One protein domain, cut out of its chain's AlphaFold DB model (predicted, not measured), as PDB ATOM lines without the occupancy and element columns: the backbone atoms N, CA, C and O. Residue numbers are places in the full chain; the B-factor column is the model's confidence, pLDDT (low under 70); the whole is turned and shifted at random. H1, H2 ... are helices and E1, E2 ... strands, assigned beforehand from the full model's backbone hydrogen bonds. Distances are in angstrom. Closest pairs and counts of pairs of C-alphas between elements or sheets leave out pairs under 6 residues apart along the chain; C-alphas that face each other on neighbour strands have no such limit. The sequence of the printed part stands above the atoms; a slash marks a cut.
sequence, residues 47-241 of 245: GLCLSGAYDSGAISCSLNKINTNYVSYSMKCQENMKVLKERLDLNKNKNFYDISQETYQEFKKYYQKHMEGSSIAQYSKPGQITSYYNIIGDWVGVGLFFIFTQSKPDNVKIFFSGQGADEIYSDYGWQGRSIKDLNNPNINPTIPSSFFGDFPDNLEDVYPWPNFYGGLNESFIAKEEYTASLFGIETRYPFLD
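What this domain is: This is residues 47 to 241 of the 245 residues of a protein of viral metagenome (UniProt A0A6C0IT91). The body has three layers, with a twisted sheet of five parallel strands between H1 and H2 on one face and H4 and H7 on the other. H3 packs crosswise on H4, the hairpin E4 and E5 packs on residues 216 to 223 of H7, and H6 and the unnamed residues 184 to 215 lie away from the large sheet. The printed part has 195 residues with seven named helices and seven named strands, in the order E1 H1 E2 H2 E3 H3 E4 E5 H4 E6 H5 H6 H7 E7, and is of mixed class. The large sheet runs E3 E2 E1 E6 E7, and E4 and E5 are antiparallel. The whole is compact, with a radius of gyration of the C-alphas of 17.2 A, and rounded, spanning 48 by 39 by 34 A.

How they stand to each other: E1, residues 47 to 49, H1, residues 54 to 65, and E2, residues 70 to 75, form a strand-helix-strand unit, two parallel neighbour strands with a helix between, and its crossover is right-handed. N 73 and O 48 are within hydrogen-bond range at 2.8 A. H2, residues 81 to 90, and E3, residues 93 to 97, continue from E2 as a second right-handed unit, with N 95 and O 72 at 2.8 A. H1 and H2 are on the same face of the sheet. H3, residues 101 to 114, touches H4, residues 139 to 150, about perpendicular at 90 degrees, the closest C-alphas being those of Lys 108 and Val 142, 5.5 A apart. In the hairpin of E4, residues 119 to 125, and E5, residues 128 to 134, N 122 and O 131 are 2.8 A apart. H4 is on the face opposite to H1 and H2, at a height over the sheet of 9.6 A. E6, residues 156 to 160, has N 160 2.9 A from O 47 of E1. E6, H5, residues 165 to 169, H6, residues 179 to 183, H7, residues 216 to 229, and E7, residues 234 to 236, form a third unit, with N 236 and O 159 at 2.8 A. H7 touches H4 with residues 223 to 228 alone, at a shallow tilt of 27 degrees, the same way; the closest C-alphas, of Phe 145 and Thr 227, are 6.0 A apart. H6 touches no helix. Every O i to N i+4 pair is within hydrogen-bond range in H1, H3, H4, H5, H6 and H7, and 5 of 6 in H2.

Where its parts are: E1 begins at C-alpha 47, (30.287, 107.437, 33.067), and E7 ends at C-alpha 236, (21.787, 107.433, 38.611). H3 is 20.0 A long, H7 19.7 A and E4 18.0 A.

The domain as a whole: The C-alphas farthest apart, of Glu 102 and Asn 202, are 50.2 A apart. The printed part has no cut, and the link from H6 to H7 is long, with 32 residues. Mean pLDDT of the printed part is 88.6; residue 118, residues 123 to 127, residue 180 and residues 183 to 192 are under 70.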
ATOM      1  N   GLY A  47      30.199 106.236  33.886       96.69
ATOM      2  CA  GLY A  47      30.287 107.437  33.067       96.69
ATOM      3  C   GLY A  47      29.683 108.652  33.774       96.69
ATOM      4  O   GLY A  47      28.815 108.519  34.639       96.69
ATOM      5  N   LEU A  48      30.150 109.840  33.398       97.56
ATOM      6  CA  LEU A  48      29.598 111.122  33.839       97.56
ATOM      7  C   LEU A  48      29.599 112.115  32.675       97.56
ATOM      8  O   LEU A  48      30.638 112.328  32.048       97.56
ATOM      9  N   CYS A  49      28.465 112.772  32.438       95.25
ATOM     10  CA  CYS A  49      28.375 113.936  31.561       95.25
ATOM     11  C   CYS A  49      28.902 115.121  32.359       95.25
ATOM     12  O   CYS A  49      28.232 115.602  33.270       95.25
ATOM     13  N   LEU A  50      30.121 115.554  32.056       95.94
ATOM     14  CA  LEU A  50      30.754 116.659  32.756       95.94
ATOM     15  C   LEU A  50      30.552 117.954  31.969       95.94
ATOM     16  O   LEU A  50      30.968 118.057  30.813       95.94
ATOM     17  N   SER A  51      29.944 118.940  32.618       93.50
ATOM     18  CA  SER A  51      29.734 120.299  32.113       93.50
ATOM     19  C   SER A  51      30.492 121.320  32.970       93.50
ATOM     20  O   SER A  51      31.163 120.975  33.951       93.50
ATOM     21  N   GLY A  52      30.422 122.599  32.599       90.12
ATOM     22  CA  GLY A  52      30.895 123.719  33.413       90.12
ATOM     23  C   GLY A  52      29.949 124.084  34.566       90.12
ATOM     24  O   GLY A  52      30.354 124.822  35.464       90.12
ATOM     25  N   ALA A  53      28.726 123.541  34.586       90.50
ATOM     26  CA  ALA A  53      27.707 123.793  35.611       90.50
ATOM     27  C   ALA A  53      28.052 123.171  36.978       90.50
ATOM     28  O   ALA A  53      28.915 122.298  37.079       90.50
ATOM     29  N   TYR A  54      27.413 123.626  38.054       92.62
ATOM     30  CA  TYR A  54      27.764 123.207  39.416       92.62
ATOM     31  C   TYR A  54      27.509 121.718  39.673       92.62
ATOM     32  O   TYR A  54      28.336 121.064  40.299       92.62
ATOM     33  N   ASP A  55      26.438 121.166  39.122       95.25
ATOM     34  CA  ASP A  55      25.861 119.889  39.545       95.25
ATOM     35  C   ASP A  55      26.732 118.711  39.097       95.25
ATOM     36  O   ASP A  55      27.193 117.908  39.911       95.25
ATOM     37  N   SER A  56      27.063 118.653  37.803       96.31
ATOM     38  CA  SER A  56      27.999 117.653  37.271       96.31
ATOM     39  C   SER A  56      29.415 117.836  37.836       96.31
ATOM     40  O   SER A  56      30.131 116.858  38.071       96.31
ATOM     41  N   GLY A  57      29.809 119.083  38.122       96.88
ATOM     42  CA  GLY A  57      31.071 119.415  38.780       96.88
ATOM     43  C   GLY A  57      31.148 118.883  40.213       96.88
ATOM     44  O   GLY A  57      32.172 118.318  40.597       96.88
ATOM     45  N   ALA A  58      30.065 119.004  40.982       97.00
ATOM     46  CA  ALA A  58      29.959 118.485  42.341       97.00
ATOM     47  C   ALA A  58      30.042 116.953  42.353       97.00
ATOM     48  O   ALA A  58      30.802 116.386  43.143       97.00
ATOM     49  N   ILE A  59      29.354 116.283  41.419       98.12
ATOM     50  CA  ILE A  59      29.455 114.827  41.238       98.12
ATOM     51  C   ILE A  59      30.904 114.424  40.935       98.12
ATOM     52  O   ILE A  59      31.453 113.555  41.612       98.12
ATOM     53  N   SER A  60      31.549 115.081  39.963       97.88
ATOM     54  CA  SER A  60      32.952 114.824  39.602       97.88
ATOM     55  C   SER A  60      33.888 115.012  40.799       97.88
ATOM     56  O   SER A  60      34.773 114.192  41.033       97.88
ATOM     57  N   CYS A  61      33.685 116.074  41.584       97.19
ATOM     58  CA  CYS A  61      34.466 116.355  42.785       97.19
ATOM     59  C   CYS A  61      34.324 115.237  43.829       97.19
ATOM     60  O   CYS A  61      35.329 114.721  44.324       97.19
ATOM     61  N   SER A  62      33.092 114.809  44.120       97.31
ATOM     62  CA  SER A  62      32.829 113.757  45.105       97.31
ATOM     63  C   SER A  62      33.375 112.392  44.658       97.31
ATOM     64  O   SER A  62      34.030 111.710  45.448       97.31
ATOM     65  N   LEU A  63      33.223 112.026  43.377       96.19
ATOM     66  CA  LEU A  63      33.813 110.804  42.805       96.19
ATOM     67  C   LEU A  63      35.347 110.794  42.925       96.19
ATOM     68  O   LEU A  63      35.929 109.780  43.318       96.19
ATOM     69  N   ASN A  64      35.999 111.929  42.653       95.88
ATOM     70  CA  ASN A  64      37.445 112.087  42.820       95.88
ATOM     71  C   ASN A  64      37.867 111.977  44.294       95.88
ATOM     72  O   ASN A  64      38.842 111.289  44.601       95.88
ATOM     73  N   LYS A  65      37.110 112.584  45.219       95.75
ATOM     74  CA  LYS A  65      37.359 112.524  46.672       95.75
ATOM     75  C   LYS A  65      37.366 111.090  47.208       95.75
ATOM     76  O   LYS A  65      38.147 110.782  48.104       95.75
ATOM     77  N   ILE A  66      36.523 110.213  46.661       93.06
ATOM     78  CA  ILE A  66      36.464 108.790  47.041       93.06
ATOM     79  C   ILE A  66      37.298 107.878  46.126       93.06
ATOM     80  O   ILE A  66      37.233 106.658  46.260       93.06
ATOM     81  N   ASN A  67      38.096 108.459  45.219       91.88
ATOM     82  CA  ASN A  67      38.967 107.764  44.265       91.88
ATOM     83  C   ASN A  67      38.233 106.691  43.432       91.88
ATOM     84  O   ASN A  67      38.778 105.621  43.148       91.88
ATOM     85  N   THR A  68      36.988 106.968  43.033       91.12
ATOM     86  CA  THR A  68      36.238 106.097  42.120       91.12
ATOM     87  C   THR A  68      36.791 106.227  40.704       91.12
ATOM     88  O   THR A  68      37.051 107.325  40.220       91.12
ATOM     89  N   ASN A  69      36.954 105.099  40.010       90.69
ATOM     90  CA  ASN A  69      37.306 105.104  38.594       90.69
ATOM     91  C   ASN A  69      36.056 105.356  37.739       90.69
ATOM     92  O   ASN A  69      35.096 104.589  37.806       90.69
ATOM     93  N   TYR A  70      36.082 106.400  36.918       94.75
ATOM     94  CA  TYR A  70      35.019 106.725  35.969       94.75
ATOM     95  C   TYR A  70      35.605 107.366  34.708       94.75
ATOM     96  O   TYR A  70      36.790 107.714  34.666       94.75
ATOM     97  N   VAL A  71      34.771 107.497  33.677       96.38
ATOM     98  CA  VAL A  71      35.083 108.228  32.446       96.38
ATOM     99  C   VAL A  71      34.191 109.463  32.368       96.38
ATOM    100  O   VAL A  71      32.967 109.353  32.413       96.38
ATOM    101  N   SER A  72      34.792 110.648  32.266       97.38
ATOM    102  CA  SER A  72      34.034 111.879  32.022       97.38
ATOM    103  C   SER A  72      33.886 112.143  30.528       97.38
ATOM    104  O   SER A  72      34.881 112.140  29.803       97.38
ATOM    105  N   TYR A  73      32.669 112.439  30.086       97.50
ATOM    106  CA  TYR A  73      32.350 112.820  28.716       97.50
ATOM    107  C   TYR A  73      31.845 114.257  28.698       97.50
ATOM    108  O   TYR A  73      30.949 114.617  29.461       97.50
ATOM    109  N   SER A  74      32.402 115.070  27.813       96.00
ATOM    110  CA  SER A  74      32.020 116.468  27.648       96.00
ATOM    111  C   SER A  74      31.868 116.800  26.176       96.00
ATOM    112  O   SER A  74      32.621 116.307  25.336       96.00
ATOM    113  N   MET A  75      30.922 117.676  25.862       92.75
ATOM    114  CA  MET A  75      30.706 118.181  24.513       92.75
ATOM    115  C   MET A  75      30.784 119.704  24.529       92.75
ATOM    116  O   MET A  75      30.325 120.348  25.471       92.75
ATOM    117  N   LYS A  76      31.380 120.295  23.496       89.88
ATOM    118  CA  LYS A  76      31.415 121.746  23.345       89.88
ATOM    119  C   LYS A  76      30.008 122.262  23.055       89.88
ATOM    120  O   LYS A  76      29.416 121.937  22.029       89.88
ATOM    121  N   CYS A  77      29.494 123.086  23.956       80.88
ATOM    122  CA  CYS A  77      28.211 123.772  23.827       80.88
ATOM    123  C   CYS A  77      28.377 125.236  24.278       80.88
ATOM    124  O   CYS A  77      29.436 125.837  24.080       80.88
ATOM    125  N   GLN A  78      27.341 125.820  24.883       79.69
ATOM    126  CA  GLN A  78      27.429 127.100  25.587       79.69
ATOM    127  C   GLN A  78      27.989 126.862  26.995       79.69
ATOM    128  O   GLN A  78      27.242 126.682  27.948       79.69
ATOM    129  N   GLU A  79      29.312 126.809  27.108       80.50
ATOM    130  CA  GLU A  79      30.013 126.437  28.341       80.50
ATOM    131  C   GLU A  79      31.092 127.458  28.698       80.50
ATOM    132  O   GLU A  79      31.735 128.051  27.824       80.50
ATOM    133  N   ASN A  80      31.380 127.596  29.994       90.06
ATOM    134  CA  ASN A  80      32.624 128.231  30.413       90.06
ATOM    135  C   ASN A  80      33.788 127.267  30.138       90.06
ATOM    136  O   ASN A  80      34.149 126.428  30.963       90.06
ATOM    137  N   MET A  81      34.391 127.407  28.956       92.44
ATOM    138  CA  MET A  81      35.440 126.503  28.483       92.44
ATOM    139  C   MET A  81      36.692 126.479  29.361       92.44
ATOM    140  O   MET A  81      37.414 125.485  29.332       92.44
ATOM    141  N   LYS A  82      36.967 127.541  30.127       94.31
ATOM    142  CA  LYS A  82      38.072 127.539  31.091       94.31
ATOM    143  C   LYS A  82      37.764 126.567  32.231       94.31
ATOM    144  O   LYS A  82      38.533 125.640  32.454       94.31
ATOM    145  N   VAL A  83      36.602 126.729  32.867       94.88
ATOM    146  CA  VAL A  83      36.150 125.875  33.979       94.88
ATOM    147  C   VAL A  83      36.035 124.414  33.544       94.88
ATOM    148  O   VAL A  83      36.509 123.522  34.241       94.88
ATOM    149  N   LEU A  84      35.442 124.157  32.375       94.94
ATOM    150  CA  LEU A  84      35.286 122.795  31.866       94.94
ATOM    151  C   LEU A  84      36.641 122.102  31.649       94.94
ATOM    152  O   LEU A  84      36.809 120.952  32.048       94.94
ATOM    153  N   LYS A  85      37.618 122.801  31.054       94.06
ATOM    154  CA  LYS A  85      38.972 122.260  30.850       94.06
ATOM    155  C   LYS A  85      39.673 121.973  32.173       94.06
ATOM    156  O   LYS A  85      40.156 120.863  32.354       94.06
ATOM    157  N   GLU A  86      39.648 122.922  33.109       95.50
ATOM    158  CA  GLU A  86      40.246 122.746  34.439       95.50
ATOM    159  C   GLU A  86      39.667 121.520  35.164       95.50
ATOM    160  O   GLU A  86      40.409 120.755  35.772       95.50
ATOM    161  N   ARG A  87      38.356 121.270  35.050       94.88
ATOM    162  CA  ARG A  87      37.719 120.076  35.632       94.88
ATOM    163  C   ARG A  87      38.102 118.785  34.920       94.88
ATOM    164  O   ARG A  87      38.354 117.781  35.579       94.88
ATOM    165  N   LEU A  88      38.147 118.794  33.588       95.69
ATOM    166  CA  LEU A  88      38.599 117.641  32.813       95.69
ATOM    167  C   LEU A  88      40.048 117.281  33.172       95.69
ATOM    168  O   LEU A  88      40.373 116.103  33.324       95.69
ATOM    169  N   ASP A  89      40.922 118.261  33.376       96.25
ATOM    170  CA  ASP A  89      42.324 118.018  33.727       96.25
ATOM    171  C   ASP A  89      42.496 117.270  35.060       96.25
ATOM    172  O   ASP A  89      43.449 116.502  35.199       96.25
ATOM    173  N   LEU A  90      41.532 117.374  35.982       95.81
ATOM    174  CA  LEU A  90      41.504 116.602  37.232       95.81
ATOM    175  C   LEU A  90      41.136 115.119  37.033       95.81
ATOM    176  O   LEU A  90      41.445 114.289  37.888       95.81
ATOM    177  N   ASN A  91      40.493 114.765  35.917       95.50
ATOM    178  CA  ASN A  91      39.961 113.424  35.684       95.50
ATOM    179  C   ASN A  91      40.941 112.553  34.884       95.50
ATOM    180  O   ASN A  91      41.463 112.960  33.839       95.50
ATOM    181  N   LYS A  92      41.153 111.313  35.347       92.69
ATOM    182  CA  LYS A  92      42.082 110.350  34.723       92.69
ATOM    183  C   LYS A  92      41.625 109.927  33.326       92.69
ATOM    184  O   LYS A  92      42.399 110.033  32.380       92.69
ATOM    185  N   ASN A  93      40.374 109.481  33.200       95.00
ATOM    186  CA  ASN A  93      39.783 109.079  31.924       95.00
ATOM    187  C   ASN A  93      38.772 110.134  31.494       95.00
ATOM    188  O   ASN A  93      37.823 110.433  32.224       95.00
ATOM    189  N   LYS A  94      38.977 110.703  30.310       96.69
ATOM    190  CA  LYS A  94      38.161 111.808  29.825       96.69
ATOM    191  C   LYS A  94      38.064 111.822  28.313       96.69
ATOM    192  O   LYS A  94      39.042 111.540  27.628       96.69
ATOM    193  N   ASN A  95      36.905 112.237  27.828       97.00
ATOM    194  CA  ASN A  95      36.637 112.481  26.427       97.00
ATOM    195  C   ASN A  95      36.000 113.863  26.268       97.00
ATOM    196  O   ASN A  95      35.079 114.223  27.003       97.00
ATOM    197  N   PHE A  96      36.487 114.628  25.294       96.62
ATOM    198  CA  PHE A  96      35.942 115.930  24.935       96.62
ATOM    199  C   PHE A  96      35.630 115.954  23.442       96.62
ATOM    200  O   PHE A  96      36.500 115.651  22.626       96.62
ATOM    201  N   TYR A  97      34.405 116.338  23.095       96.12
ATOM    202  CA  TYR A  97      33.922 116.347  21.718       96.12
ATOM    203  C   TYR A  97      33.540 117.759  21.279       96.12
ATOM    204  O   TYR A  97      32.729 118.425  21.916       96.12
ATOM    205  N   ASP A  98      34.095 118.201  20.156       95.00
ATOM    206  CA  ASP A  98      33.655 119.389  19.424       95.00
ATOM    207  C   ASP A  98      32.981 118.896  18.141       95.00
ATOM    208  O   ASP A  98      33.659 118.508  17.188       95.00
ATOM    209  N   ILE A  99      31.651 118.772  18.167       93.81
ATOM    210  CA  ILE A  99      30.896 118.192  17.052       93.81
ATOM    211  C   ILE A  99      30.467 119.273  16.061       93.81
ATOM    212  O   ILE A  99      30.116 120.391  16.438       93.81
ATOM    213  N   SER A 100      30.459 118.926  14.776       94.69
ATOM    214  CA  SER A 100      29.957 119.825  13.741       94.69
ATOM    215  C   SER A 100      28.428 119.918  13.788       94.69
ATOM    216  O   SER A 100      27.735 119.025  14.284       94.69
ATOM    217  N   GLN A 101      27.883 120.982  13.193       93.88
ATOM    218  CA  GLN A 101      26.438 121.116  13.015       93.88
ATOM    219  C   GLN A 101      25.857 119.965  12.181       93.88
ATOM    220  O   GLN A 101      24.744 119.523  12.443       93.88
ATOM    221  N   GLU A 102      26.603 119.465  11.193       96.69
ATOM    222  CA  GLU A 102      26.194 118.325  10.369       96.69
ATOM    223  C   GLU A 102      26.049 117.054  11.214       96.69
ATOM    224  O   GLU A 102      24.986 116.432  11.199       96.69
ATOM    225  N   THR A 103      27.056 116.741  12.038       95.44
ATOM    226  CA  THR A 103      27.013 115.611  12.974       95.44
ATOM    227  C   THR A 103      25.854 115.754  13.957       95.44
ATOM    228  O   THR A 103      25.124 114.794  14.190       95.44
ATOM    229  N   TYR A 104      25.615 116.953  14.497       94.88
ATOM    230  CA  TYR A 104      24.459 117.189  15.362       94.88
ATOM    231  C   TYR A 104      23.129 116.892  14.648       94.88
ATOM    232  O   TYR A 104      22.262 116.228  15.215       94.88
ATOM    233  N   GLN A 105      22.952 117.345  13.402       95.94
ATOM    234  CA  GLN A 105      21.722 117.086  12.644       95.94
ATOM    235  C   GLN A 105      21.540 115.605  12.306       95.94
ATOM    236  O   GLN A 105      20.413 115.110  12.305       95.94
ATOM    237  N   GLU A 106      22.628 114.890  12.032       96.06
ATOM    238  CA  GLU A 106      22.608 113.444  11.841       96.06
ATOM    239  C   GLU A 106      22.139 112.734  13.118       96.06
ATOM    240  O   GLU A 106      21.124 112.031  13.098       96.06
ATOM    241  N   PHE A 107      22.799 112.992  14.250       95.88
ATOM    242  CA  PHE A 107      22.430 112.407  15.540       95.88
ATOM    243  C   PHE A 107      21.013 112.785  15.964       95.88
ATOM    244  O   PHE A 107      20.295 111.943  16.497       95.88
ATOM    245  N   LYS A 108      20.556 114.005  15.663       95.44
ATOM    246  CA  LYS A 108      19.175 114.424  15.913       95.44
ATOM    247  C   LYS A 108      18.168 113.568  15.145       95.44
ATOM    248  O   LYS A 108      17.178 113.143  15.736       95.44
ATOM    249  N   LYS A 109      18.418 113.279  13.863       95.12
ATOM    250  CA  LYS A 109      17.545 112.405  13.058       95.12
ATOM    251  C   LYS A 109      17.504 110.985  13.621       95.12
ATOM    252  O   LYS A 109      16.424 110.409  13.714       95.12
ATOM    253  N   TYR A 110      18.654 110.435  14.012       94.69
ATOM    254  CA  TYR A 110      18.714 109.116  14.646       94.69
ATOM    255  C   TYR A 110      17.969 109.099  15.980       94.69
ATOM    256  O   TYR A 110      17.112 108.243  16.181       94.69
ATOM    257  N   TYR A 111      18.230 110.076  16.847       93.81
ATOM    258  CA  TYR A 111      17.552 110.218  18.130       93.81
ATOM    259  C   TYR A 111      16.034 110.264  17.947       93.81
ATOM    260  O   TYR A 111      15.332 109.438  18.511       93.81
ATOM    261  N   GLN A 112      15.518 111.136  17.075       92.44
ATOM    262  CA  GLN A 112      14.076 111.247  16.815       92.44
ATOM    263  C   GLN A 112      13.451 109.974  16.230       92.44
ATOM    264  O   GLN A 112      12.273 109.722  16.453       92.44
ATOM    265  N   LYS A 113      14.219 109.187  15.471       92.69
ATOM    266  CA  LYS A 113      13.754 107.923  14.889       92.69
ATOM    267  C   LYS A 113      13.664 106.796  15.922       92.69
ATOM    268  O   LYS A 113      12.833 105.910  15.759       92.69
ATOM    269  N   HIS A 114      14.557 106.792  16.911       91.31
ATOM    270  CA  HIS A 114      14.709 105.692  17.867       91.31
ATOM    271  C   HIS A 114      14.131 105.986  19.249       91.31
ATOM    272  O   HIS A 114      13.880 105.044  19.990       91.31
ATOM    273  N   MET A 115      13.930 107.256  19.600       87.94
ATOM    274  CA  MET A 115      13.309 107.617  20.866       87.94
ATOM    275  C   MET A 115      11.859 107.161  20.912       87.94
ATOM    276  O   MET A 115      11.056 107.502  20.043       87.94
ATOM    277  N   GLU A 116      11.531 106.465  21.987       78.06
ATOM    278  CA  GLU A 116      10.160 106.222  22.399       78.06
ATOM    279  C   GLU A 116       9.765 107.277  23.430       78.06
ATOM    280  O   GLU A 116      10.576 107.691  24.254       78.06
ATOM    281  N   GLY A 117       8.522 107.746  23.384       71.62
ATOM    282  CA  GLY A 117       8.022 108.699  24.365       71.62
ATOM    283  C   GLY A 117       6.914 109.580  23.821       71.62
ATOM    284  O   GLY A 117       6.481 109.471  22.673       71.62
ATOM    285  N   SER A 118       6.450 110.476  24.674       66.69
ATOM    286  CA  SER A 118       5.470 111.502  24.350       66.69
ATOM    287  C   SER A 118       5.872 112.805  25.024       66.69
ATOM    288  O   SER A 118       6.800 112.852  25.834       66.69
ATOM    289  N   SER A 119       5.189 113.889  24.672       77.69
ATOM    290  CA  SER A 119       5.358 115.129  25.408       77.69
ATOM    291  C   SER A 119       4.826 114.959  26.834       77.69
ATOM    292  O   SER A 119       3.687 114.527  27.019       77.69
ATOM    293  N   ILE A 120       5.638 115.308  27.827       76.69
ATOM    294  CA  ILE A 120       5.302 115.169  29.250       76.69
ATOM    295  C   ILE A 120       4.663 116.467  29.730       76.69
ATOM    296  O   ILE A 120       5.099 117.553  29.348       76.69
ATOM    297  N   ALA A 121       3.580 116.365  30.498       73.25
ATOM    298  CA  ALA A 121       2.873 117.537  30.992       73.25
ATOM    299  C   ALA A 121       3.779 118.352  31.926       73.25
ATOM    300  O   ALA A 121       4.477 117.804  32.770       73.25
ATOM    301  N   GLN A 122       3.755 119.671  31.774       73.94
ATOM    302  CA  GLN A 122       4.371 120.600  32.711       73.94
ATOM    303  C   GLN A 122       3.293 121.293  33.522       73.94
ATOM    304  O   GLN A 122       2.223 121.611  32.997       73.94
ATOM    305  N   TYR A 123       3.606 121.580  34.779       69.56
ATOM    306  CA  TYR A 123       2.662 122.117  35.743       69.56
ATOM    307  C   TYR A 123       3.164 123.452  36.294       69.56
ATOM    308  O   TYR A 123       4.327 123.566  36.663       69.56
ATOM    309  N   SER A 124       2.294 124.465  36.374       64.62
ATOM    310  CA  SER A 124       2.583 125.686  37.159       64.62
ATOM    311  C   SER A 124       2.237 125.530  38.629       64.62
ATOM    312  O   SER A 124       2.729 126.283  39.461       64.62
ATOM    313  N   LYS A 125       1.318 124.611  38.929       65.06
ATOM    314  CA  LYS A 125       0.822 124.240  40.258       65.06
ATOM    315  C   LYS A 125       0.390 122.772  40.208       65.06
ATOM    316  O   LYS A 125       0.045 122.313  39.114       65.06
ATOM    317  N   PRO A 126       0.350 122.050  41.342       64.69
ATOM    318  CA  PRO A 126      -0.182 120.691  41.371       64.69
ATOM    319  C   PRO A 126      -1.548 120.609  40.670       64.69
ATOM    320  O   PRO A 126      -2.457 121.385  40.964       64.69
ATOM    321  N   GLY A 127      -1.663 119.724  39.677       66.38
ATOM    322  CA  GLY A 127      -2.888 119.527  38.890       66.38
ATOM    323  C   GLY A 127      -3.182 120.572  37.799       66.38
ATOM    324  O   GLY A 127      -4.121 120.377  37.029       66.38
ATOM    325  N   GLN A 128      -2.394 121.645  37.671       71.31
ATOM    326  CA  GLN A 128      -2.596 122.686  36.654       71.31
ATOM    327  C   GLN A 128      -1.551 122.600  35.534       71.31
ATOM    328  O   GLN A 128      -0.463 123.168  35.642       71.31
ATOM    329  N   ILE A 129      -1.905 121.910  34.444       74.38
ATOM    330  CA  ILE A 129      -1.052 121.773  33.254       74.38
ATOM    331  C   ILE A 129      -0.925 123.126  32.543       74.38
ATOM    332  O   ILE A 129      -1.930 123.761  32.219       74.38
ATOM    333  N   THR A 130       0.303 123.544  32.256       74.00
ATOM    334  CA  THR A 130       0.604 124.771  31.501       74.00
ATOM    335  C   THR A 130       1.139 124.508  30.111       74.00
ATOM    336  O   THR A 130       0.890 125.293  29.197       74.00
ATOM    337  N   SER A 131       1.885 123.425  29.932       76.69
ATOM    338  CA  SER A 131       2.468 123.073  28.646       76.69
ATOM    339  C   SER A 131       2.760 121.577  28.575       76.69
ATOM    340  O   SER A 131       2.533 120.839  29.532       76.69
ATOM    341  N   TYR A 132       3.264 121.133  27.428       81.62
ATOM    342  CA  TYR A 132       3.818 119.799  27.273       81.62
ATOM    343  C   TYR A 132       5.257 119.911  26.775       81.62
ATOM    344  O   TYR A 132       5.521 120.548  25.753       81.62
ATOM    345  N   TYR A 133       6.184 119.268  27.476       82.56
ATOM    346  CA  TYR A 133       7.588 119.214  27.108       82.56
ATOM    347  C   TYR A 133       7.850 118.039  26.177       82.56
ATOM    348  O   TYR A 133       7.746 116.880  26.575       82.56
ATOM    349  N   ASN A 134       8.199 118.332  24.927       85.44
ATOM    350  CA  ASN A 134       8.542 117.294  23.968       85.44
ATOM    351  C   ASN A 134      10.000 116.847  24.150       85.44
ATOM    352  O   ASN A 134      10.927 117.528  23.713       85.44
ATOM    353  N   ILE A 135      10.188 115.674  24.752       85.75
ATOM    354  CA  ILE A 135      11.507 115.048  24.910       85.75
ATOM    355  C   ILE A 135      12.085 114.535  23.576       85.75
ATOM    356  O   ILE A 135      13.302 114.359  23.445       85.75
ATOM    357  N   ILE A 136      11.236 114.324  22.561       83.69
ATOM    358  CA  ILE A 136      11.631 113.846  21.234       83.69
ATOM    359  C   ILE A 136      12.176 115.025  20.422       83.69
ATOM    360  O   ILE A 136      11.449 115.874  19.908       83.69
ATOM    361  N   GLY A 137      13.496 115.048  20.262       73.69
ATOM    362  CA  GLY A 137      14.217 116.113  19.565       73.69
ATOM    363  C   GLY A 137      14.687 117.268  20.450       73.69
ATOM    364  O   GLY A 137      15.161 118.262  19.891       73.69
ATOM    365  N   ASP A 138      14.597 117.132  21.779       86.38
ATOM    366  CA  ASP A 138      15.308 118.010  22.713       86.38
ATOM    367  C   ASP A 138      16.824 117.917  22.487       86.38
ATOM    368  O   ASP A 138      17.384 116.833  22.319       86.38
ATOM    369  N   TRP A 139      17.496 119.066  22.487       89.25
ATOM    370  CA  TRP A 139      18.921 119.155  22.173       89.25
ATOM    371  C   TRP A 139      19.800 118.471  23.231       89.25
ATOM    372  O   TRP A 139      20.829 117.900  22.869       89.25
ATOM    373  N   VAL A 140      19.377 118.454  24.506       90.56
ATOM    374  CA  VAL A 140      20.084 117.718  25.569       90.56
ATOM    375  C   VAL A 140      19.946 116.216  25.343       90.56
ATOM    376  O   VAL A 140      20.940 115.501  25.422       90.56
ATOM    377  N   GLY A 141      18.749 115.742  24.978       93.25
ATOM    378  CA  GLY A 141      18.521 114.338  24.611       93.25
ATOM    379  C   GLY A 141      19.405 113.884  23.443       93.25
ATOM    380  O   GLY A 141      20.054 112.844  23.521       93.25
ATOM    381  N   VAL A 142      19.537 114.713  22.399       94.75
ATOM    382  CA  VAL A 142      20.465 114.450  21.280       94.75
ATOM    383  C   VAL A 142      21.921 114.381  21.757       94.75
ATOM    384  O   VAL A 142      22.666 113.496  21.330       94.75
ATOM    385  N   GLY A 143      22.334 115.283  22.653       95.06
ATOM    386  CA  GLY A 143      23.677 115.279  23.239       95.06
ATOM    387  C   GLY A 143      23.968 114.024  24.066       95.06
ATOM    388  O   GLY A 143      25.029 113.420  23.912       95.06
ATOM    389  N   LEU A 144      23.013 113.583  24.887       95.69
ATOM    390  CA  LEU A 144      23.113 112.336  25.651       95.69
ATOM    391  C   LEU A 144      23.182 111.118  24.729       95.69
ATOM    392  O   LEU A 144      24.052 110.270  24.900       95.69
ATOM    393  N   PHE A 145      22.336 111.068  23.701       96.19
ATOM    394  CA  PHE A 145      22.348 110.001  22.701       96.19
ATOM    395  C   PHE A 145      23.708 109.902  21.989       96.19
ATOM    396  O   PHE A 145      24.239 108.806  21.778       96.19
ATOM    397  N   PHE A 146      24.319 111.049  21.671       97.06
ATOM    398  CA  PHE A 146      25.687 111.103  21.164       97.06
ATOM    399  C   PHE A 146      26.688 110.546  22.185       97.06
ATOM    400  O   PHE A 146      27.427 109.618  21.856       97.06
ATOM    401  N   ILE A 147      26.690 111.048  23.422       97.38
ATOM    402  CA  ILE A 147      27.634 110.621  24.466       97.38
ATOM    403  C   ILE A 147      27.518 109.121  24.756       97.38
ATOM    404  O   ILE A 147      28.540 108.439  24.804       97.38
ATOM    405  N   PHE A 148      26.308 108.573  24.865       97.31
ATOM    406  CA  PHE A 148      26.094 107.139  25.085       97.31
ATOM    407  C   PHE A 148      26.535 106.285  23.895       97.31
ATOM    408  O   PHE A 148      27.005 105.160  24.068       97.31
ATOM    409  N   THR A 149      26.461 106.822  22.675       96.75
ATOM    410  CA  THR A 149      27.071 106.175  21.506       96.75
ATOM    411  C   THR A 149      28.588 106.123  21.651       96.75
ATOM    412  O   THR A 149      29.186 105.069  21.422       96.75
ATOM    413  N   GLN A 150      29.203 107.229  22.077       96.56
ATOM    414  CA  GLN A 150      30.649 107.312  22.264       96.56
ATOM    415  C   GLN A 150      31.157 106.536  23.487       96.56
ATOM    416  O   GLN A 150      32.320 106.151  23.505       96.56
ATOM    417  N   SER A 151      30.316 106.263  24.489       95.94
ATOM    418  CA  SER A 151      30.707 105.509  25.689       95.94
ATOM    419  C   SER A 151      30.684 103.988  25.496       95.94
ATOM    420  O   SER A 151      31.136 103.248  26.374       95.94
ATOM    421  N   LYS A 152      30.175 103.485  24.358       93.56
ATOM    422  CA  LYS A 152      30.128 102.040  24.059       93.56
ATOM    423  C   LYS A 152      31.503 101.355  24.107       93.56
ATOM    424  O   LYS A 152      31.583 100.310  24.753       93.56
ATOM    425  N   PRO A 153      32.577 101.888  23.482       92.06
ATOM    426  CA  PRO A 153      33.905 101.268  23.525       92.06
ATOM    427  C   PRO A 153      34.473 101.194  24.944       92.06
ATOM    428  O   PRO A 153      35.200 100.261  25.280       92.06
ATOM    429  N   ASP A 154      34.086 102.139  25.800       91.38
ATOM    430  CA  ASP A 154      34.491 102.145  27.196       91.38
ATOM    431  C   ASP A 154      33.746 101.093  28.021       91.38
ATOM    432  O   ASP A 154      34.192 100.798  29.122       91.38
ATOM    433  N   ASN A 155      32.682 100.466  27.503       90.81
ATOM    434  CA  ASN A 155      31.806  99.529  28.216       90.81
ATOM    435  C   ASN A 155      31.188 100.141  29.488       90.81
ATOM    436  O   ASN A 155      31.047  99.469  30.511       90.81
ATOM    437  N   VAL A 156      30.843 101.432  29.431       92.69
ATOM    438  CA  VAL A 156      30.089 102.108  30.494       92.69
ATOM    439  C   VAL A 156      28.701 101.485  30.609       92.69
ATOM    440  O   VAL A 156      28.015 101.308  29.602       92.69
ATOM    441  N   LYS A 157      28.301 101.151  31.838       92.31
ATOM    442  CA  LYS A 157      26.976 100.586  32.157       92.31
ATOM    443  C   LYS A 157      26.160 101.468  33.084       92.31
ATOM    444  O   LYS A 157      24.947 101.330  33.128       92.31
ATOM    445  N   ILE A 158      26.827 102.348  33.820       94.69
ATOM    446  CA  ILE A 158      26.208 103.225  34.807       94.69
ATOM    447  C   ILE A 158      26.581 104.653  34.462       94.69
ATOM    448  O   ILE A 158      27.756 104.936  34.233       94.69
ATOM    449  N   PHE A 159      25.611 105.552  34.479       96.25
ATOM    450  CA  PHE A 159      25.823 106.951  34.166       96.25
ATOM    451  C   PHE A 159      25.278 107.841  35.275       96.25
ATOM    452  O   PHE A 159      24.115 107.741  35.651       96.25
ATOM    453  N   PHE A 160      26.128 108.699  35.827       97.00
ATOM    454  CA  PHE A 160      25.700 109.670  36.827       97.00
ATOM    455  C   PHE A 160      25.167 110.922  36.136       97.00
ATOM    456  O   PHE A 160      25.792 111.422  35.197       97.00
ATOM    457  N   SER A 161      24.054 111.443  36.646       96.62
ATOM    458  CA  SER A 161      23.455 112.693  36.188       96.62
ATOM    459  C   SER A 161      23.308 113.700  37.325       96.62
ATOM    460  O   SER A 161      23.079 113.335  38.480       96.62
ATOM    461  N   GLY A 162      23.453 114.976  36.964       96.19
ATOM    462  CA  GLY A 162      23.125 116.119  37.813       96.19
ATOM    463  C   GLY A 162      21.624 116.401  37.898       96.19
ATOM    464  O   GLY A 162      21.229 117.249  38.685       96.19
ATOM    465  N   GLN A 163      20.789 115.698  37.128       95.38
ATOM    466  CA  GLN A 163      19.342 115.896  37.128       95.38
ATOM    467  C   GLN A 163      18.743 115.803  38.542       95.38
ATOM    468  O   GLN A 163      19.125 114.943  39.346       95.38
ATOM    469  N   GLY A 164      17.796 116.700  38.828       94.69
ATOM    470  CA  GLY A 164      17.169 116.881  40.133       94.69
ATOM    471  C   GLY A 164      17.775 118.021  40.949       94.69
ATOM    472  O   GLY A 164      17.141 118.486  41.885       94.69
ATOM    473  N   ALA A 165      18.990 118.465  40.623       94.94
ATOM    474  CA  ALA A 165      19.701 119.498  41.367       94.94
ATOM    475  C   ALA A 165      18.988 120.861  41.286       94.94
ATOM    476  O   ALA A 165      18.625 121.444  42.311       94.94
ATOM    477  N   ASP A 166      18.702 121.325  40.069       92.56
ATOM    478  CA  ASP A 166      17.980 122.578  39.859       92.56
ATOM    479  C   ASP A 166      16.580 122.538  40.478       92.56
ATOM    480  O   ASP A 166      16.145 123.519  41.074       92.56
ATOM    481  N   GLU A 167      15.879 121.404  40.418       92.44
ATOM    482  CA  GLU A 167      14.540 121.288  40.992       92.44
ATOM    483  C   GLU A 167      14.513 121.346  42.515       92.44
ATOM    484  O   GLU A 167      13.504 121.794  43.054       92.44
ATOM    485  N   ILE A 168      15.573 120.921  43.213       91.25
ATOM    486  CA  ILE A 168      15.562 120.872  44.683       91.25
ATOM    487  C   ILE A 168      16.060 122.160  45.341       91.25
ATOM    488  O   ILE A 168      15.506 122.548  46.364       91.25
ATOM    489  N   TYR A 169      17.087 122.825  44.797       88.75
ATOM    490  CA  TYR A 169      17.736 123.950  45.497       88.75
ATOM    491  C   TYR A 169      17.588 125.310  44.815       88.75
ATOM    492  O   TYR A 169      18.000 126.310  45.397       88.75
ATOM    493  N   SER A 170      17.078 125.383  43.584       89.38
ATOM    494  CA  SER A 170      16.906 126.668  42.885       89.38
ATOM    495  C   SER A 170      15.516 126.842  42.297       89.38
ATOM    496  O   SER A 170      15.076 127.973  42.100       89.38
ATOM    497  N   ASP A 171      14.834 125.742  41.976       90.38
ATOM    498  CA  ASP A 171      13.606 125.734  41.189       90.38
ATOM    499  C   ASP A 171      13.751 126.592  39.922       90.38
ATOM    500  O   ASP A 171      12.848 127.320  39.519       90.38
ATOM    501  N   TYR A 172      14.939 126.545  39.308       88.25
ATOM    502  CA  TYR A 172      15.322 127.342  38.142       88.25
ATOM    503  C   TYR A 172      15.280 128.869  38.336       88.25
ATOM    504  O   TYR A 172      15.128 129.628  37.366       88.25
ATOM    505  N   GLY A 173      15.445 129.344  39.570       88.75
ATOM    506  CA  GLY A 173      15.529 130.762  39.892       88.75
ATOM    507  C   GLY A 173      16.581 131.102  40.942       88.75
ATOM    508  O   GLY A 173      17.274 130.247  41.486       88.75
ATOM    509  N   TRP A 174      16.736 132.398  41.174       88.69
ATOM    510  CA  TRP A 174      17.610 132.954  42.194       88.69
ATOM    511  C   TRP A 174      17.086 134.323  42.633       88.69
ATOM    512  O   TRP A 174      16.927 135.226  41.804       88.69
ATOM    513  N   GLN A 175      16.857 134.486  43.941       86.94
ATOM    514  CA  GLN A 175      16.379 135.736  44.552       86.94
ATOM    515  C   GLN A 175      15.100 136.278  43.887       86.94
ATOM    516  O   GLN A 175      15.035 137.447  43.496       86.94
ATOM    517  N   GLY A 176      14.109 135.408  43.688       85.12
ATOM    518  CA  GLY A 176      12.798 135.791  43.158       85.12
ATOM    519  C   GLY A 176      12.777 136.057  41.648       85.12
ATOM    520  O   GLY A 176      11.798 136.591  41.130       85.12
ATOM    521  N   ARG A 177      13.851 135.720  40.921       82.00
ATOM    522  CA  ARG A 177      13.948 135.875  39.460       82.00
ATOM    523  C   ARG A 177      14.305 134.560  38.798       82.00
ATOM    524  O   ARG A 177      15.089 133.788  39.342       82.00
ATOM    525  N   SER A 178      13.784 134.309  37.599       81.50
ATOM    526  CA  SER A 178      14.177 133.104  36.866       81.50
ATOM    527  C   SER A 178      15.629 133.208  36.381       81.50
ATOM    528  O   SER A 178      16.133 134.296  36.084       81.50
ATOM    529  N   ILE A 179      16.298 132.066  36.209       77.50
ATOM    530  CA  ILE A 179      17.650 132.016  35.630       77.50
ATOM    531  C   ILE A 179      17.681 132.628  34.216       77.50
ATOM    532  O   ILE A 179      18.676 133.240  33.825       77.50
ATOM    533  N   LYS A 180      16.592 132.515  33.438       69.88
ATOM    534  CA  LYS A 180      16.511 133.149  32.110       69.88
ATOM    535  C   LYS A 180      16.480 134.671  32.200       69.88
ATOM    536  O   LYS A 180      17.190 135.297  31.420       69.88
ATOM    537  N   ASP A 181      15.743 135.243  33.151       70.12
ATOM    538  CA  ASP A 181      15.705 136.700  33.356       70.12
ATOM    539  C   ASP A 181      17.076 137.242  33.748       70.12
ATOM    540  O   ASP A 181      17.506 138.288  33.266       70.12
ATOM    541  N   LEU A 182      17.786 136.505  34.608       72.75
ATOM    542  CA  LEU A 182      19.133 136.866  35.047       72.75
ATOM    543  C   LEU A 182      20.139 136.848  33.891       72.75
ATOM    544  O   LEU A 182      21.018 137.707  33.832       72.75
ATOM    545  N   ASN A 183      19.992 135.903  32.960       69.56
ATOM    546  CA  ASN A 183      20.877 135.764  31.804       69.56
ATOM    547  C   ASN A 183      20.491 136.677  30.630       69.56
ATOM    548  O   ASN A 183      21.356 137.061  29.841       69.56
ATOM    549  N   ASN A 184      19.210 137.021  30.485       68.12
ATOM    550  CA  ASN A 184      18.728 137.968  29.488       68.12
ATOM    551  C   ASN A 184      17.414 138.634  29.945       68.12
ATOM    552  O   ASN A 184      16.337 138.080  29.707       68.12
ATOM    553  N   PRO A 185      17.468 139.854  30.505       62.88
ATOM    554  CA  PRO A 185      16.303 140.521  31.093       62.88
ATOM    555  C   PRO A 185      15.236 140.945  30.069       62.88
ATOM    556  O   PRO A 185      14.175 141.423  30.453       62.88
ATOM    557  N   ASN A 186      15.505 140.788  28.767       62.66
ATOM    558  CA  ASN A 186      14.557 141.095  27.692       62.66
ATOM    559  C   ASN A 186      13.783 139.860  27.197       62.66
ATOM    560  O   ASN A 186      12.962 139.979  26.287       62.66
ATOM    561  N   ILE A 187      14.059 138.671  27.739       57.31
ATOM    562  CA  ILE A 187      13.325 137.447  27.414       57.31
ATOM    563  C   ILE A 187      12.274 137.235  28.494       57.31
ATOM    564  O   ILE A 187      12.614 137.062  29.654       57.31
ATOM    565  N   ASN A 188      11.000 137.202  28.099       51.16
ATOM    566  CA  ASN A 188       9.911 136.825  28.996       51.16
ATOM    567  C   ASN A 188      10.206 135.419  29.562       51.16
ATOM    568  O   ASN A 188      10.428 134.496  28.758       51.16
ATOM    569  N   PRO A 189      10.267 135.230  30.891       53.50
ATOM    570  CA  PRO A 189      10.707 133.973  31.467       53.50
ATOM    571  C   PRO A 189       9.703 132.877  31.149       53.50
ATOM    572  O   PRO A 189       8.619 132.779  31.708       53.50
ATOM    573  N   THR A 190      10.080 132.031  30.199       54.00
ATOM    574  CA  THR A 190       9.314 130.851  29.782       54.00
ATOM    575  C   THR A 190       9.687 129.609  30.587       54.00
ATOM    576  O   THR A 190       9.276 128.514  30.215       54.00
ATOM    577  N   ILE A 191      10.517 129.728  31.634       60.22
ATOM    578  CA  ILE A 191      10.745 128.596  32.541       60.22
ATOM    579  C   ILE A 191       9.658 128.639  33.611       60.22
ATOM    580  O   ILE A 191       9.534 129.668  34.276       60.22
ATOM    581  N   PRO A 192       8.893 127.554  33.790       67.75
ATOM    582  CA  PRO A 192       7.909 127.469  34.852       67.75
ATOM    583  C   PRO A 192       8.641 127.268  36.181       67.75
ATOM    584  O   PRO A 192       8.710 126.156  36.668       67.75
ATOM    585  N   SER A 193       9.250 128.309  36.743       80.06
ATOM    586  CA  SER A 193       9.644 128.299  38.152       80.06
ATOM    587  C   SER A 193       8.409 128.586  39.004       80.06
ATOM    588  O   SER A 193       7.568 129.405  38.629       80.06
ATOM    589  N   SER A 194       8.278 127.882  40.119       80.19
ATOM    590  CA  SER A 194       7.152 127.983  41.046       80.19
ATOM    591  C   SER A 194       7.423 129.015  42.140       80.19
ATOM    592  O   SER A 194       6.504 129.729  42.536       80.19
ATOM    593  N   PHE A 195       8.676 129.117  42.600       86.38
ATOM    594  CA  PHE A 195       9.091 130.063  43.646       86.38
ATOM    595  C   PHE A 195      10.413 130.797  43.351       86.38
ATOM    596  O   PHE A 195      10.891 131.574  44.170       86.38
ATOM    597  N   PHE A 196      11.000 130.621  42.166       87.12
ATOM    598  CA  PHE A 196      12.125 131.421  41.655       87.12
ATOM    599  C   PHE A 196      13.365 131.446  42.561       87.12
ATOM    600  O   PHE A 196      14.074 132.457  42.628       87.12
ATOM    601  N   GLY A 197      13.637 130.335  43.249       88.94
ATOM    602  CA  GLY A 197      14.757 130.205  44.182       88.94
ATOM    603  C   GLY A 197      14.638 131.103  45.414       88.94
ATOM    604  O   GLY A 197      15.640 131.344  46.086       88.94
ATOM    605  N   ASP A 198      13.444 131.637  45.680       91.00
ATOM    606  CA  ASP A 198      13.105 132.408  46.871       91.00
ATOM    607  C   ASP A 198      12.354 131.502  47.855       91.00
ATOM    608  O   ASP A 198      11.133 131.352  47.793       91.00
ATOM    609  N   PHE A 199      13.108 130.799  48.702       90.25
ATOM    610  CA  PHE A 199      12.532 129.871  49.672       90.25
ATOM    611  C   PHE A 199      11.832 130.648  50.798       90.25
ATOM    612  O   PHE A 199      12.476 131.482  51.439       90.25
ATOM    613  N   PRO A 200      10.540 130.384  51.073       91.56
ATOM    614  CA  PRO A 200       9.834 131.016  52.186       91.56
ATOM    615  C   PRO A 200      10.352 130.489  53.528       91.56
ATOM    616  O   PRO A 200      10.869 129.377  53.595       91.56
ATOM    617  N   ASP A 201      10.126 131.227  54.620       91.69
ATOM    618  CA  ASP A 201      10.426 130.750  55.983       91.69
ATOM    619  C   ASP A 201       9.656 129.455  56.322       91.69
ATOM    620  O   ASP A 201      10.173 128.572  57.014       91.69
ATOM    621  N   ASN A 202       8.433 129.316  55.798       93.56
ATOM    622  CA  ASN A 202       7.612 128.114  55.912       93.56
ATOM    623  C   ASN A 202       7.543 127.360  54.576       93.56
ATOM    624  O   ASN A 202       6.798 127.746  53.677       93.56
ATOM    625  N   LEU A 203       8.278 126.249  54.445       92.69
ATOM    626  CA  LEU A 203       8.300 125.459  53.204       92.69
ATOM    627  C   LEU A 203       6.940 124.850  52.838       92.69
ATOM    628  O   LEU A 203       6.713 124.572  51.662       92.69
ATOM    629  N   GLU A 204       6.024 124.677  53.796       93.62
ATOM    630  CA  GLU A 204       4.651 124.220  53.520       93.62
ATOM    631  C   GLU A 204       3.891 125.165  52.574       93.62
ATOM    632  O   GLU A 204       2.952 124.736  51.908       93.62
ATOM    633  N   ASP A 205       4.313 126.428  52.464       90.94
ATOM    634  CA  ASP A 205       3.669 127.415  51.593       90.94
ATOM    635  C   ASP A 205       3.917 127.131  50.100       90.94
ATOM    636  O   ASP A 205       3.140 127.563  49.243       90.94
ATOM    637  N   VAL A 206       4.997 126.409  49.774       89.25
ATOM    638  CA  VAL A 206       5.404 126.096  48.390       89.25
ATOM    639  C   VAL A 206       5.500 124.597  48.108       89.25
ATOM    640  O   VAL A 206       5.458 124.195  46.946       89.25
ATOM    641  N   TYR A 207       5.625 123.758  49.137       89.44
ATOM    642  CA  TYR A 207       5.756 122.312  48.996       89.44
ATOM    643  C   TYR A 207       4.383 121.607  48.903       89.44
ATOM    644  O   TYR A 207       3.483 121.917  49.682       89.44
ATOM    645  N   PRO A 208       4.216 120.583  48.041       87.75
ATOM    646  CA  PRO A 208       5.148 120.142  47.004       87.75
ATOM    647  C   PRO A 208       5.147 121.116  45.822       87.75
ATOM    648  O   PRO A 208       4.089 121.411  45.259       87.75
ATOM    649  N   TRP A 209       6.327 121.579  45.398       89.19
ATOM    650  CA  TRP A 209       6.395 122.447  44.225       89.19
ATOM    651  C   TRP A 209       6.436 121.624  42.923       89.19
ATOM    652  O   TRP A 209       7.098 120.580  42.851       89.19
ATOM    653  N   PRO A 210       5.749 122.097  41.870       86.06
ATOM    654  CA  PRO A 210       5.575 121.392  40.602       86.06
ATOM    655  C   PRO A 210       6.838 120.868  39.931       86.06
ATOM    656  O   PRO A 210       6.827 119.761  39.405       86.06
ATOM    657  N   ASN A 211       7.934 121.631  39.901       87.44
ATOM    658  CA  ASN A 211       9.115 121.159  39.178       87.44
ATOM    659  C   ASN A 211       9.728 119.924  39.815       87.44
ATOM    660  O   ASN A 211      10.192 119.065  39.073       87.44
ATOM    661  N   PHE A 212       9.676 119.804  41.141       90.19
ATOM    662  CA  PHE A 212      10.135 118.607  41.830       90.19
ATOM    663  C   PHE A 212       9.133 117.446  41.692       90.19
ATOM    664  O   PHE A 212       9.555 116.314  41.449       90.19
ATOM    665  N   TYR A 213       7.823 117.735  41.741       85.69
ATOM    666  CA  TYR A 213       6.734 116.757  41.618       85.69
ATOM    667  C   TYR A 213       5.929 116.901  40.315       85.69
ATOM    668  O   TYR A 213       4.984 117.684  40.229       85.69
ATOM    669  N   GLY A 214       6.273 116.089  39.313       77.12
ATOM    670  CA  GLY A 214       5.508 115.916  38.069       77.12
ATOM    671  C   GLY A 214       5.818 116.907  36.938       77.12
ATOM    672  O   GLY A 214       5.429 116.695  35.796       77.12
ATOM    673  N   GLY A 215       6.516 118.006  37.225       83.12
ATOM    674  CA  GLY A 215       6.903 119.014  36.237       83.12
ATOM    675  C   GLY A 215       8.203 118.684  35.496       83.12
ATOM    676  O   GLY A 215       8.347 117.648  34.841       83.12
ATOM    677  N   LEU A 216       9.162 119.617  35.554       86.12
ATOM    678  CA  LEU A 216      10.435 119.501  34.838       86.12
ATOM    679  C   LEU A 216      11.252 118.273  35.253       86.12
ATOM    680  O   LEU A 216      11.801 117.615  34.369       86.12
ATOM    681  N   ASN A 217      11.253 117.905  36.538       91.31
ATOM    682  CA  ASN A 217      12.013 116.748  37.000       91.31
ATOM    683  C   ASN A 217      11.543 115.451  36.328       91.31
ATOM    684  O   ASN A 217      12.359 114.699  35.805       91.31
ATOM    685  N   GLU A 218      10.227 115.212  36.265       89.69
ATOM    686  CA  GLU A 218       9.669 114.038  35.577       89.69
ATOM    687  C   GLU A 218      10.036 114.053  34.088       89.69
ATOM    688  O   GLU A 218      10.512 113.056  33.544       89.69
ATOM    689  N   SER A 219       9.889 115.215  33.443       88.19
ATOM    690  CA  SER A 219      10.211 115.386  32.023       88.19
ATOM    691  C   SER A 219      11.674 115.058  31.709       88.19
ATOM    692  O   SER A 219      11.981 114.434  30.689       88.19
ATOM    693  N   PHE A 220      12.594 115.499  32.563       91.06
ATOM    694  CA  PHE A 220      14.025 115.344  32.340       91.06
ATOM    695  C   PHE A 220      14.541 113.971  32.762       91.06
ATOM    696  O   PHE A 220      15.342 113.406  32.020       91.06
ATOM    697  N   ILE A 221      14.024 113.383  33.846       93.62
ATOM    698  CA  ILE A 221      14.286 111.976  34.179       93.62
ATOM    699  C   ILE A 221      13.828 111.084  33.026       93.62
ATOM    700  O   ILE A 221      14.616 110.289  32.528       93.62
ATOM    701  N   ALA A 222      12.602 111.259  32.527       92.25
ATOM    702  CA  ALA A 222      12.099 110.454  31.416       92.25
ATOM    703  C   ALA A 222      12.970 110.593  30.159       92.25
ATOM    704  O   ALA A 222      13.304 109.597  29.521       92.25
ATOM    705  N   LYS A 223      13.397 111.818  29.820       92.81
ATOM    706  CA  LYS A 223      14.350 112.053  28.726       92.81
ATOM    707  C   LYS A 223      15.638 111.252  28.920       92.81
ATOM    708  O   LYS A 223      16.091 110.602  27.978       92.81
ATOM    709  N   GLU A 224      16.245 111.323  30.099       94.56
ATOM    710  CA  GLU A 224      17.500 110.630  30.383       94.56
ATOM    711  C   GLU A 224      17.340 109.109  30.378       94.56
ATOM    712  O   GLU A 224      18.112 108.431  29.700       94.56
ATOM    713  N   GLU A 225      16.315 108.583  31.050       94.44
ATOM    714  CA  GLU A 225      16.039 107.147  31.144       94.44
ATOM    715  C   GLU A 225      15.714 106.545  29.778       94.44
ATOM    716  O   GLU A 225      16.308 105.539  29.386       94.44
ATOM    717  N   TYR A 226      14.835 107.179  28.992       93.31
ATOM    718  CA  TYR A 226      14.533 106.678  27.654       93.31
ATOM    719  C   TYR A 226      15.766 106.726  26.757       93.31
ATOM    720  O   TYR A 226      16.058 105.742  26.077       93.31
ATOM    721  N   THR A 227      16.556 107.803  26.819       94.25
ATOM    722  CA  THR A 227      17.788 107.899  26.027       94.25
ATOM    723  C   THR A 227      18.796 106.828  26.435       94.25
ATOM    724  O   THR A 227      19.381 106.193  25.562       94.25
ATOM    725  N   ALA A 228      18.998 106.598  27.734       95.06
ATOM    726  CA  ALA A 228      19.949 105.617  28.254       95.06
ATOM    727  C   ALA A 228      19.510 104.168  27.995       95.06
ATOM    728  O   ALA A 228      20.349 103.308  27.698       95.06
ATOM    729  N   SER A 229      18.200 103.905  28.019       93.88
ATOM    730  CA  SER A 229      17.632 102.574  27.789       93.88
ATOM    731  C   SER A 229      17.976 102.019  26.401       93.88
ATOM    732  O   SER A 229      18.284 100.833  26.276       93.88
ATOM    733  N   LEU A 230      18.083 102.886  25.383       93.62
ATOM    734  CA  LEU A 230      18.523 102.531  24.024       93.62
ATOM    735  C   LEU A 230      19.945 101.945  23.971       93.62
ATOM    736  O   LEU A 230      20.335 101.331  22.974       93.62
ATOM    737  N   PHE A 231      20.735 102.137  25.029       95.19
ATOM    738  CA  PHE A 231      22.126 101.698  25.132       95.19
ATOM    739  C   PHE A 231      22.344 100.651  26.229       95.19
ATOM    740  O   PHE A 231      23.475 100.189  26.399       95.19
ATOM    741  N   GLY A 232      21.293 100.261  26.960       94.31
ATOM    742  CA  GLY A 232      21.416  99.392  28.133       94.31
ATOM    743  C   GLY A 232      22.262 100.027  29.241       94.31
ATOM    744  O   GLY A 232      23.072  99.338  29.866       94.31
ATOM    745  N   ILE A 233      22.127 101.343  29.420       94.94
ATOM    746  CA  ILE A 233      22.813 102.124  30.449       94.94
ATOM    747  C   ILE A 233      21.822 102.421  31.576       94.94
ATOM    748  O   ILE A 233      20.713 102.881  31.328       94.94
ATOM    749  N   GLU A 234      22.243 102.180  32.812       94.94
ATOM    750  CA  GLU A 234      21.526 102.585  34.019       94.94
ATOM    751  C   GLU A 234      21.911 104.024  34.379       94.94
ATOM    752  O   GLU A 234      23.093 104.319  34.578       94.94
ATOM    753  N   THR A 235      20.937 104.923  34.498       95.69
ATOM    754  CA  THR A 235      21.190 106.282  34.993       95.69
ATOM    755  C   THR A 235      21.051 106.347  36.515       95.69
ATOM    756  O   THR A 235      20.342 105.560  37.144       95.69
ATOM    757  N   ARG A 236      21.803 107.247  37.156       96.19
ATOM    758  CA  ARG A 236      21.787 107.433  38.611       96.19
ATOM    759  C   ARG A 236      21.771 108.907  38.964       96.19
ATOM    760  O   ARG A 236      22.620 109.665  38.501       96.19
ATOM    761  N   TYR A 237      20.872 109.253  39.883       97.00
ATOM    762  CA  TYR A 237      20.563 110.625  40.291       97.00
ATOM    763  C   TYR A 237      20.920 110.849  41.769       97.00
ATOM    764  O   TYR A 237      20.122 110.510  42.651       97.00
ATOM    765  N   PRO A 238      22.138 111.317  42.100       96.88
ATOM    766  CA  PRO A 238      22.551 111.561  43.484       96.88
ATOM    767  C   PRO A 238      21.749 112.672  44.157       96.88
ATOM    768  O   PRO A 238      21.430 112.532  45.334       96.88
ATOM    769  N   PHE A 239      21.381 113.715  43.405       97.12
ATOM    770  CA  PHE A 239      20.593 114.845  43.904       97.12
ATOM    771  C   PHE A 239      19.194 114.439  44.384       97.12
ATOM    772  O   PHE A 239      18.661 115.038  45.303       97.12
ATOM    773  N   LEU A 240      18.648 113.346  43.846       95.75
ATOM    774  CA  LEU A 240      17.345 112.800  44.231       95.75
ATOM    775  C   LEU A 240      17.431 111.751  45.357       95.75
ATOM    776  O   LEU A 240      16.513 110.952  45.546       95.75
ATOM    777  N   ASP A 241      18.545 111.664  46.098       96.19
ATOM    778  CA  ASP A 241      18.561 110.838  47.308       96.19
ATOM    779  C   ASP A 241      17.681 111.464  48.391       96.19
ATOM    780  O   ASP A 241      17.901 112.596  48.800       96.19
TER     781      ASP A 241